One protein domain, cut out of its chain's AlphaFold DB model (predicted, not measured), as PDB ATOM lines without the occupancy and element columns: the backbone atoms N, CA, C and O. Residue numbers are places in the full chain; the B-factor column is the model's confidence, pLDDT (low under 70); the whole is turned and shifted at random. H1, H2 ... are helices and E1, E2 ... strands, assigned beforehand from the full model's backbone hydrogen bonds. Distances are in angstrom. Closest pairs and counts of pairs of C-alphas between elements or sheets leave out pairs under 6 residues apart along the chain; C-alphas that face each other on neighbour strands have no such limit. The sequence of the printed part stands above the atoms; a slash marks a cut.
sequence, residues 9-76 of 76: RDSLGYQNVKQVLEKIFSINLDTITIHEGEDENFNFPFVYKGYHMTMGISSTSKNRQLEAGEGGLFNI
ATOM      1  N   ARG A   9     -12.831  -7.345 -18.188       91.56
ATOM      2  CA  ARG A   9     -13.531  -8.203 -17.214       91.56
ATOM      3  C   ARG A   9     -14.971  -8.549 -17.594       91.56
ATOM      4  O   ARG A   9     -15.477  -9.580 -17.160       91.56
ATOM      5  N   ASP A  10     -15.601  -7.727 -18.419       90.31
ATOM      6  CA  ASP A  10     -16.956  -7.941 -18.922       90.31
ATOM      7  C   ASP A  10     -16.956  -8.689 -20.268       90.31
ATOM      8  O   ASP A  10     -18.013  -9.112 -20.741       90.31
ATOM      9  N   SER A  11     -15.782  -8.892 -20.884       87.31
ATOM     10  CA  SER A  11     -15.648  -9.613 -22.152       87.31
ATOM     11  C   SER A  11     -15.966 -11.106 -22.003       87.31
ATOM     12  O   SER A  11     -15.675 -11.749 -20.986       87.31
ATOM     13  N   LEU A  12     -16.505 -11.702 -23.072       86.56
ATOM     14  CA  LEU A  12     -16.757 -13.147 -23.133       86.56
ATOM     15  C   LEU A  12     -15.459 -13.954 -22.956       86.56
ATOM     16  O   LEU A  12     -15.464 -15.008 -22.318       86.56
ATOM     17  N   GLY A  13     -14.342 -13.443 -23.486       86.44
ATOM     18  CA  GLY A  13     -13.021 -14.049 -23.334       86.44
ATOM     19  C   GLY A  13     -12.619 -14.182 -21.866       86.44
ATOM     20  O   GLY A  13     -12.264 -15.276 -21.425       86.44
ATOM     21  N   TYR A  14     -12.756 -13.110 -21.083       91.44
ATOM     22  CA  TYR A  14     -12.433 -13.127 -19.655       91.44
ATOM     23  C   TYR A  14     -13.301 -14.104 -18.869       91.44
ATOM     24  O   TYR A  14     -12.776 -14.908 -18.097       91.44
ATOM     25  N   GLN A  15     -14.616 -14.096 -19.101       92.69
ATOM     26  CA  GLN A  15     -15.533 -14.999 -18.403       92.69
ATOM     27  C   GLN A  15     -15.234 -16.475 -18.707       92.69
ATOM     28  O   GLN A  15     -15.230 -17.304 -17.795       92.69
ATOM     29  N   ASN A  16     -14.906 -16.800 -19.960       91.50
ATOM     30  CA  ASN A  16     -14.529 -18.157 -20.353       91.50
ATOM     31  C   ASN A  16     -13.212 -18.598 -19.695       91.50
ATOM     32  O   ASN A  16     -13.139 -19.693 -19.134       91.50
ATOM     33  N   VAL A  17     -12.180 -17.747 -19.714       91.69
ATOM     34  CA  VAL A  17     -10.883 -18.063 -19.094       91.69
ATOM     35  C   VAL A  17     -11.017 -18.211 -17.584       91.69
ATOM     36  O   VAL A  17     -10.492 -19.172 -17.024       91.69
ATOM     37  N   LYS A  18     -11.761 -17.314 -16.928       95.00
ATOM     38  CA  LYS A  18     -12.046 -17.389 -15.493       95.00
ATOM     39  C   LYS A  18     -12.649 -18.744 -15.118       95.00
ATOM     40  O   LYS A  18     -12.134 -19.406 -14.221       95.00
ATOM     41  N   GLN A  19     -13.679 -19.189 -15.842       95.06
ATOM     42  CA  GLN A  19     -14.320 -20.482 -15.588       95.06
ATOM     43  C   GLN A  19     -13.359 -21.662 -15.778       95.06
ATOM     44  O   GLN A  19     -13.365 -22.597 -14.977       95.06
ATOM     45  N   VAL A  20     -12.526 -21.642 -16.824       91.62
ATOM     46  CA  VAL A  20     -11.553 -22.716 -17.086       91.62
ATOM     47  C   VAL A  20     -10.465 -22.753 -16.014       91.62
ATOM     48  O   VAL A  20     -10.146 -23.834 -15.515       91.62
ATOM     49  N   LEU A  21      -9.917 -21.599 -15.625       93.12
ATOM     50  CA  LEU A  21      -8.911 -21.502 -14.567       93.12
ATOM     51  C   LEU A  21      -9.437 -22.002 -13.228       93.12
ATOM     52  O   LEU A  21      -8.773 -22.805 -12.570       93.12
ATOM     53  N   GLU A  22     -10.645 -21.593 -12.859       95.19
ATOM     54  CA  GLU A  22     -11.259 -22.021 -11.611       95.19
ATOM     55  C   GLU A  22     -11.537 -23.532 -11.632       95.19
ATOM     56  O   GLU A  22     -11.142 -24.255 -10.716       95.19
ATOM     57  N   LYS A  23     -12.126 -24.045 -12.720       95.44
ATOM     58  CA  LYS A  23     -12.542 -25.451 -12.823       95.44
ATOM     59  C   LYS A  23     -11.383 -26.437 -12.978       95.44
ATOM     60  O   LYS A  23     -11.441 -27.526 -12.413       95.44
ATOM     61  N   ILE A  24     -10.375 -26.110 -13.786       90.56
ATOM     62  CA  ILE A  24      -9.300 -27.048 -14.158       90.56
ATOM     63  C   ILE A  24      -8.059 -26.850 -13.293       90.56
ATOM     64  O   ILE A  24      -7.399 -27.822 -12.925       90.56
ATOM     65  N   PHE A  25      -7.745 -25.600 -12.960       89.50
ATOM     66  CA  PHE A  25      -6.508 -25.248 -12.271       89.50
ATOM     67  C   PHE A  25      -6.733 -24.829 -10.814       89.50
ATOM     68  O   PHE A  25      -5.754 -24.698 -10.086       89.50
ATOM     69  N   SER A  26      -7.990 -24.671 -10.370       92.62
ATOM     70  CA  SER A  26      -8.333 -24.131  -9.043       92.62
ATOM     71  C   SER A  26      -7.709 -22.751  -8.795       92.62
ATOM     72  O   SER A  26      -7.266 -22.442  -7.691       92.62
ATOM     73  N   ILE A  27      -7.659 -21.925  -9.845       92.81
ATOM     74  CA  ILE A  27      -7.082 -20.577  -9.832       92.81
ATOM     75  C   ILE A  27      -8.192 -19.550 -10.046       92.81
ATOM     76  O   ILE A  27      -8.951 -19.642 -11.007       92.81
ATOM     77  N   ASN A  28      -8.253 -18.535  -9.181       94.44
ATOM     78  CA  ASN A  28      -9.173 -17.415  -9.346       94.44
ATOM     79  C   ASN A  28      -8.507 -16.283 -10.141       94.44
ATOM     80  O   ASN A  28      -7.672 -15.552  -9.604       94.44
ATOM     81  N   LEU A  29      -8.917 -16.109 -11.400       94.56
ATOM     82  CA  LEU A  29      -8.400 -15.055 -12.276       94.56
ATOM     83  C   LEU A  29      -8.585 -13.641 -11.701       94.56
ATOM     84  O   LEU A  29      -7.703 -12.808 -11.873       94.56
ATOM     85  N   ASP A  30      -9.662 -13.380 -10.953       94.38
ATOM     86  CA  ASP A  30      -9.931 -12.047 -10.386       94.38
ATOM     87  C   ASP A  30      -8.889 -11.618  -9.340       94.38
ATOM     88  O   ASP A  30      -8.802 -10.440  -8.990       94.38
ATOM     89  N   THR A  31      -8.101 -12.569  -8.829       94.62
ATOM     90  CA  THR A  31      -7.021 -12.312  -7.862       94.62
ATOM     91  C   THR A  31      -5.667 -12.064  -8.524       94.62
ATOM     92  O   THR A  31      -4.713 -11.692  -7.842       94.62
ATOM     93  N   ILE A  32      -5.573 -12.255  -9.842       93.56
ATOM     94  CA  ILE A  32      -4.344 -12.090 -10.614       93.56
ATOM     95  C   ILE A  32      -4.348 -10.708 -11.266       93.56
ATOM     96  O   ILE A  32      -5.346 -10.263 -11.835       93.56
ATOM     97  N   THR A  33      -3.214 -10.012 -11.200       94.00
ATOM     98  CA  THR A  33      -3.016  -8.786 -11.973       94.00
ATOM     99  C   THR A  33      -2.929  -9.131 -13.455       94.00
ATOM    100  O   THR A  33      -2.071  -9.913 -13.864       94.00
ATOM    101  N   ILE A  34      -3.814  -8.535 -14.250       93.50
ATOM    102  CA  ILE A  34      -3.849  -8.708 -15.701       93.50
ATOM    103  C   ILE A  34      -3.242  -7.487 -16.397       93.50
ATOM    104  O   ILE A  34      -3.327  -6.365 -15.896       93.50
ATOM    105  N   HIS A  35      -2.660  -7.716 -17.568       91.69
ATOM    106  CA  HIS A  35      -2.234  -6.673 -18.492       91.69
ATOM    107  C   HIS A  35      -3.265  -6.572 -19.616       91.69
ATOM    108  O   HIS A  35      -3.384  -7.499 -20.417       91.69
ATOM    109  N   GLU A  36      -4.016  -5.474 -19.644       90.50
ATOM    110  CA  GLU A  36      -5.031  -5.194 -20.667       90.50
ATOM    111  C   GLU A  36      -4.384  -4.595 -21.925       90.50
ATOM    112  O   GLU A  36      -3.388  -3.871 -21.834       90.50
ATOM    113  N   GLY A  37      -4.924  -4.934 -23.095       85.38
ATOM    114  CA  GLY A  37      -4.543  -4.342 -24.375       85.38
ATOM    115  C   GLY A  37      -5.494  -3.241 -24.837       85.38
ATOM    116  O   GLY A  37      -6.281  -2.712 -24.058       85.38
ATOM    117  N   GLU A  38      -5.379  -2.872 -26.115       82.06
ATOM    118  CA  GLU A  38      -6.191  -1.808 -26.723       82.06
ATOM    119  C   GLU A  38      -7.628  -2.258 -27.051       82.06
ATOM    120  O   GLU A  38      -8.531  -1.419 -27.075       82.06
ATOM    121  N   ASP A  39      -7.852  -3.562 -27.253       84.00
ATOM    122  CA  ASP A  39      -9.178  -4.157 -27.462       84.00
ATOM    123  C   ASP A  39      -9.601  -4.992 -26.225       84.00
ATOM    124  O   ASP A  39      -9.096  -4.801 -25.122       84.00
ATOM    125  N   GLU A  40     -10.498  -5.978 -26.377       81.69
ATOM    126  CA  GLU A  40     -10.912  -6.906 -25.294       81.69
ATOM    127  C   GLU A  40      -9.837  -7.955 -24.925       81.69
ATOM    128  O   GLU A  40     -10.137  -9.028 -24.393       81.69
ATOM    129  N   ASN A  41      -8.571  -7.679 -25.234       85.88
ATOM    130  CA  ASN A  41      -7.463  -8.602 -25.049       85.88
ATOM    131  C   ASN A  41      -6.722  -8.363 -23.743       85.88
ATOM    132  O   ASN A  41      -6.586  -7.242 -23.260       85.88
ATOM    133  N   PHE A  42      -6.194  -9.444 -23.183       90.69
ATOM    134  CA  PHE A  42      -5.471  -9.390 -21.925       90.69
ATOM    135  C   PHE A  42      -4.544 -10.585 -21.776       90.69
ATOM    136  O   PHE A  42      -4.755 -11.647 -22.362       90.69
ATOM    137  N   ASN A  43      -3.507 -10.420 -20.967       91.88
ATOM    138  CA  ASN A  43      -2.616 -11.509 -20.599       91.88
ATOM    139  C   ASN A  43      -2.288 -11.474 -19.112       91.88
ATOM    140  O   ASN A  43      -2.417 -10.442 -18.450       91.88
ATOM    141  N   PHE A  44      -1.885 -12.625 -18.589       93.00
ATOM    142  CA  PHE A  44      -1.509 -12.760 -17.193       93.00
ATOM    143  C   PHE A  44      -0.531 -13.922 -16.992       93.00
ATOM    144  O   PHE A  44      -0.625 -14.955 -17.671       93.00
ATOM    145  N   PRO A  45       0.406 -13.779 -16.042       93.19
ATOM    146  CA  PRO A  45       1.230 -14.885 -15.598       93.19
ATOM    147  C   PRO A  45       0.459 -15.763 -14.604       93.19
ATOM    148  O   PRO A  45      -0.334 -15.274 -13.797       93.19
ATOM    149  N   PHE A  46       0.739 -17.063 -14.598       90.69
ATOM    150  CA  PHE A  46       0.324 -17.957 -13.518       90.69
ATOM    151  C   PHE A  46       1.326 -19.100 -13.329       90.69
ATOM    152  O   PHE A  46       2.125 -19.402 -14.215       90.69
ATOM    153  N   VAL A  47       1.298 -19.726 -12.150       90.00
ATOM    154  CA  VAL A  47       2.148 -20.879 -11.830       90.00
ATOM    155  C   VAL A  47       1.284 -22.120 -11.687       90.00
ATOM    156  O   VAL A  47       0.320 -22.129 -10.925       90.00
ATOM    157  N   TYR A  48       1.661 -23.196 -12.372       87.25
ATOM    158  CA  TYR A  48       1.027 -24.503 -12.219       87.25
ATOM    159  C   TYR A  48       2.089 -25.589 -12.138       87.25
ATOM    160  O   TYR A  48       2.961 -25.681 -12.997       87.25
ATOM    161  N   LYS A  49       2.028 -26.423 -11.093       90.50
ATOM    162  CA  LYS A  49       2.995 -27.514 -10.855       90.50
ATOM    163  C   LYS A  49       4.469 -27.062 -10.900       90.50
ATOM    164  O   LYS A  49       5.330 -27.819 -11.332       90.50
ATOM    165  N   GLY A  50       4.751 -25.836 -10.457       91.81
ATOM    166  CA  GLY A  50       6.100 -25.256 -10.458       91.81
ATOM    167  C   GLY A  50       6.551 -24.650 -11.792       91.81
ATOM    168  O   GLY A  50       7.648 -24.108 -11.851       91.81
ATOM    169  N   TYR A  51       5.719 -24.692 -12.837       90.88
ATOM    170  CA  TYR A  51       5.996 -24.042 -14.117       90.88
ATOM    171  C   TYR A  51       5.389 -22.643 -14.147       90.88
ATOM    172  O   TYR A  51       4.198 -22.479 -13.871       90.88
ATOM    173  N   HIS A  52       6.209 -21.653 -14.495       90.75
ATOM    174  CA  HIS A  52       5.760 -20.299 -14.803       90.75
ATOM    175  C   HIS A  52       5.227 -20.283 -16.231       90.75
ATOM    176  O   HIS A  52       5.937 -20.676 -17.144       90.75
ATOM    177  N   MET A  53       3.987 -19.851 -16.418       89.69
ATOM    178  CA  MET A  53       3.358 -19.769 -17.734       89.69
ATOM    179  C   MET A  53       2.744 -18.391 -17.925       89.69
ATOM    180  O   MET A  53       2.343 -17.743 -16.955       89.69
ATOM    181  N   THR A  54       2.620 -17.972 -19.182       89.50
ATOM    182  CA  THR A  54       1.855 -16.778 -19.554       89.50
ATOM    183  C   THR A  54       0.721 -17.181 -20.481       89.50
ATOM    184  O   THR A  54       0.946 -17.793 -21.526       89.50
ATOM    185  N   MET A  55      -0.505 -16.829 -20.100       88.38
ATOM    186  CA  MET A  55      -1.677 -16.994 -20.951       88.38
ATOM    187  C   MET A  55      -2.074 -15.633 -21.512       88.38
ATOM    188  O   MET A  55      -2.269 -14.687 -20.751       88.38
ATOM    189  N   GLY A  56      -2.184 -15.539 -22.835       84.44
ATOM    190  CA  GLY A  56      -2.669 -14.360 -23.539       84.44
ATOM    191  C   GLY A  56      -3.943 -14.672 -24.310       84.44
ATOM    192  O   GLY A  56      -3.970 -15.571 -25.150       84.44
ATOM    193  N   ILE A  57      -4.990 -13.897 -24.055       83.75
ATOM    194  CA  ILE A  57      -6.138 -13.803 -24.947       83.75
ATOM    195  C   ILE A  57      -5.843 -12.668 -25.902       83.75
ATOM    196  O   ILE A  57      -5.608 -11.539 -25.486       83.75
ATOM    197  N   SER A  58      -5.783 -13.006 -27.176       73.31
ATOM    198  CA  SER A  58      -5.534 -12.079 -28.266       73.31
ATOM    199  C   SER A  58      -6.757 -11.261 -28.615       73.31
ATOM    200  O   SER A  58      -7.884 -11.750 -28.505       73.31
ATOM    201  N   SER A  59      -6.519 -10.065 -29.131       70.00
ATOM    202  CA  SER A  59      -7.585  -9.269 -29.703       70.00
ATOM    203  C   SER A  59      -7.903  -9.690 -31.126       70.00
ATOM    204  O   SER A  59      -7.035 -10.127 -31.879       70.00
ATOM    205  N   THR A  60      -9.173  -9.504 -31.467       69.94
ATOM    206  CA  THR A  60      -9.636  -9.261 -32.827       69.94
ATOM    207  C   THR A  60     -10.241  -7.871 -32.818       69.94
ATOM    208  O   THR A  60     -11.193  -7.631 -32.062       69.94
ATOM    209  N   SER A  61      -9.731  -6.954 -33.636       74.62
ATOM    210  CA  SER A  61     -10.405  -5.665 -33.763       74.62
ATOM    211  C   SER A  61     -11.831  -5.876 -34.308       74.62
ATOM    212  O   SER A  61     -12.013  -6.664 -35.230       74.62
ATOM    213  N   LYS A  62     -12.856  -5.147 -33.834       74.12
ATOM    214  CA  LYS A  62     -14.275  -5.352 -34.250       74.12
ATOM    215  C   LYS A  62     -14.527  -5.346 -35.769       74.12
ATOM    216  O   LYS A  62     -15.505  -5.931 -36.224       74.12
ATOM    217  N   ASN A  63     -13.639  -4.716 -36.541       71.81
ATOM    218  CA  ASN A  63     -13.718  -4.594 -38.001       71.81
ATOM    219  C   ASN A  63     -12.471  -5.121 -38.730       71.81
ATOM    220  O   ASN A  63     -12.212  -4.739 -39.874       71.81
ATOM    221  N   ARG A  64     -11.670  -5.967 -38.079       68.81
ATOM    222  CA  ARG A  64     -10.559  -6.680 -38.713       68.81
ATOM    223  C   ARG A  64     -10.675  -8.161 -38.398       68.81
ATOM    224  O   ARG A  64     -11.297  -8.550 -37.423       68.81
ATOM    225  N   GLN A  65     -10.150  -8.971 -39.297       66.31
ATOM    226  CA  GLN A  65     -10.051 -10.410 -39.126       66.31
ATOM    227  C   GLN A  65      -8.620 -10.811 -39.462       66.31
ATOM    228  O   GLN A  65      -7.971 -10.162 -40.288       66.31
ATOM    229  N   LEU A  66      -8.186 -11.931 -38.898       69.19
ATOM    230  CA  LEU A  66      -6.895 -12.575 -39.098       69.19
ATOM    231  C   LEU A  66      -5.701 -11.772 -38.557       69.19
ATOM    232  O   LEU A  66      -4.588 -11.898 -39.075       69.19
ATOM    233  N   GLU A  67      -5.900 -10.955 -37.518       70.00
ATOM    234  CA  GLU A  67      -4.789 -10.314 -36.815       70.00
ATOM    235  C   GLU A  67      -3.908 -11.353 -36.094       70.00
ATOM    236  O   GLU A  67      -4.354 -12.402 -35.618       70.00
ATOM    237  N   ALA A  68      -2.599 -11.084 -36.058       61.41
ATOM    238  CA  ALA A  68      -1.646 -11.979 -35.421       61.41
ATOM    239  C   ALA A  68      -1.989 -12.115 -33.936       61.41
ATOM    240  O   ALA A  68      -1.945 -11.149 -33.179       61.41
ATOM    241  N   GLY A  69      -2.307 -13.338 -33.530       64.25
ATOM    242  CA  GLY A  69      -2.720 -13.635 -32.176       64.25
ATOM    243  C   GLY A  69      -4.161 -14.093 -32.079       64.25
ATOM    244  O   GLY A  69      -4.351 -14.900 -31.196       64.25
ATOM    245  N   GLU A  70      -5.103 -13.707 -32.960       64.81
ATOM    246  CA  GLU A  70      -6.583 -13.849 -32.826       64.81
ATOM    247  C   GLU A  70      -7.153 -15.180 -32.274       64.81
ATOM    248  O   GLU A  70      -8.294 -15.216 -31.817       64.81
ATOM    249  N   GLY A  71      -6.387 -16.274 -32.286       62.88
ATOM    250  CA  GLY A  71      -6.725 -17.553 -31.646       62.88
ATOM    251  C   GLY A  71      -6.200 -17.744 -30.212       62.88
ATOM    252  O   GLY A  71      -6.288 -18.852 -29.685       62.88
ATOM    253  N   GLY A  72      -5.643 -16.707 -29.586       66.31
ATOM    254  CA  GLY A  72      -4.897 -16.767 -28.332       66.31
ATOM    255  C   GLY A  72      -3.388 -16.948 -28.535       66.31
ATOM    256  O   GLY A  72      -2.921 -17.553 -29.500       66.31
ATOM    257  N   LEU A  73      -2.609 -16.433 -27.583       70.31
ATOM    258  CA  LEU A  73      -1.164 -16.635 -27.491       70.31
ATOM    259  C   LEU A  73      -0.857 -17.420 -26.217       70.31
ATOM    260  O   LEU A  73      -1.263 -17.039 -25.119       70.31
ATOM    261  N   PHE A  74      -0.116 -18.513 -26.356       69.44
ATOM    262  CA  PHE A  74       0.310 -19.336 -25.231       69.44
ATOM    263  C   PHE A  74       1.823 -19.514 -25.270       69.44
ATOM    264  O   PHE A  74       2.366 -19.921 -26.298       69.44
ATOM    265  N   ASN A  75       2.491 -19.195 -24.161       72.56
ATOM    266  CA  ASN A  75       3.940 -19.311 -24.038       72.56
ATOM    267  C   ASN A  75       4.317 -19.980 -22.705       72.56
ATOM    268  O   ASN A  75       3.713 -19.673 -21.670       72.56
ATOM    269  N   ILE A  76       5.299 -20.889 -22.753       65.69
ATOM    270  CA  ILE A  76       5.842 -21.653 -21.612       65.69
ATOM    271  C   ILE A  76       7.269 -21.186 -21.342       65.69
ATOM    272  O   ILE A  76       8.050 -21.133 -22.318       65.69
TER     273      ILE A  76
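This is residues 9 to 76 of the 76 residues of an uncharacterized protein of Streptococcus cristatus (UniProt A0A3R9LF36). A narrow, twisted sheet of three antiparallel strands has one helix, H1, lying over one of its faces and running along the strands. The strands E1 and E2 make a long hairpin, short E3 is added beside E2, and a long loop, residues 58 to 72, reaches beyond the end of the sheet away from the turn at residues 49 and 50. The printed part has 68 residues with one named helix and three named strands, in the order H1, E1, E2, E3, and the sheet's order is E1, E2, E3. The class is mixed, helices and strands, with under half of the residues in named elements. The whole is compact, with a radius of gyration of the C-alphas of 12.2 A, and elongated in outline, spanning 38 by 24 by 18 A.

H1 is residues 12 to 25, 19.2 A from first to last C-alpha, and begins with C-alpha 12 at (-16.757, -13.147, -23.133). E1, residues 42 to 48, is 19.1 A long and begins with C-alpha 42 at (-5.471, -9.390, -21.925). E2, residues 51 to 57, is 19.2 A long. E3, residues 73 to 75, ends with C-alpha 75 at (3.940, -19.311, -24.038).

H1 is on the sheet, at a height over the sheet of 9.9 A. It lies over E2 and runs along the strands, at 15 degrees to E2 on the local plane. The closest C-alphas of H1 and E2 are those of Gly 13 and Ile 57, 7.1 A apart. Every O i to N i+4 pair in H1 is within hydrogen-bond range. E1, E2 and E3 form a meander, each strand the antiparallel neighbour of the one before. The hairpin of E1 and E2 has N 46 and O 53 within hydrogen-bond range at 2.9 A, and N 57 and O 42 at 2.8 A. E2 and E3 also form a hairpin, with N 56 and O 73 at 2.9 A. E1 and E3, the edge strands, are apart. The sheet is twisted, its C-alphas lying up to 4.1 A off the best plane. Residues 35 to 36 pair, antiparallel, with residues 42 to 43 of E1.

The two C-alphas farthest apart are those of Gly 50 and Asn 63, at 39.7 A. The printed part has no cut. The links H1 to E1, with 16 residues, and E2 to E3, with 15 residues, are long, while the link E1 to E2 is tight. The mean pLDDT of the printed part is 84.5, and it is under 70 at residue 60, residues 64 to 66, residues 68 to 72, residue 74 and residue 76.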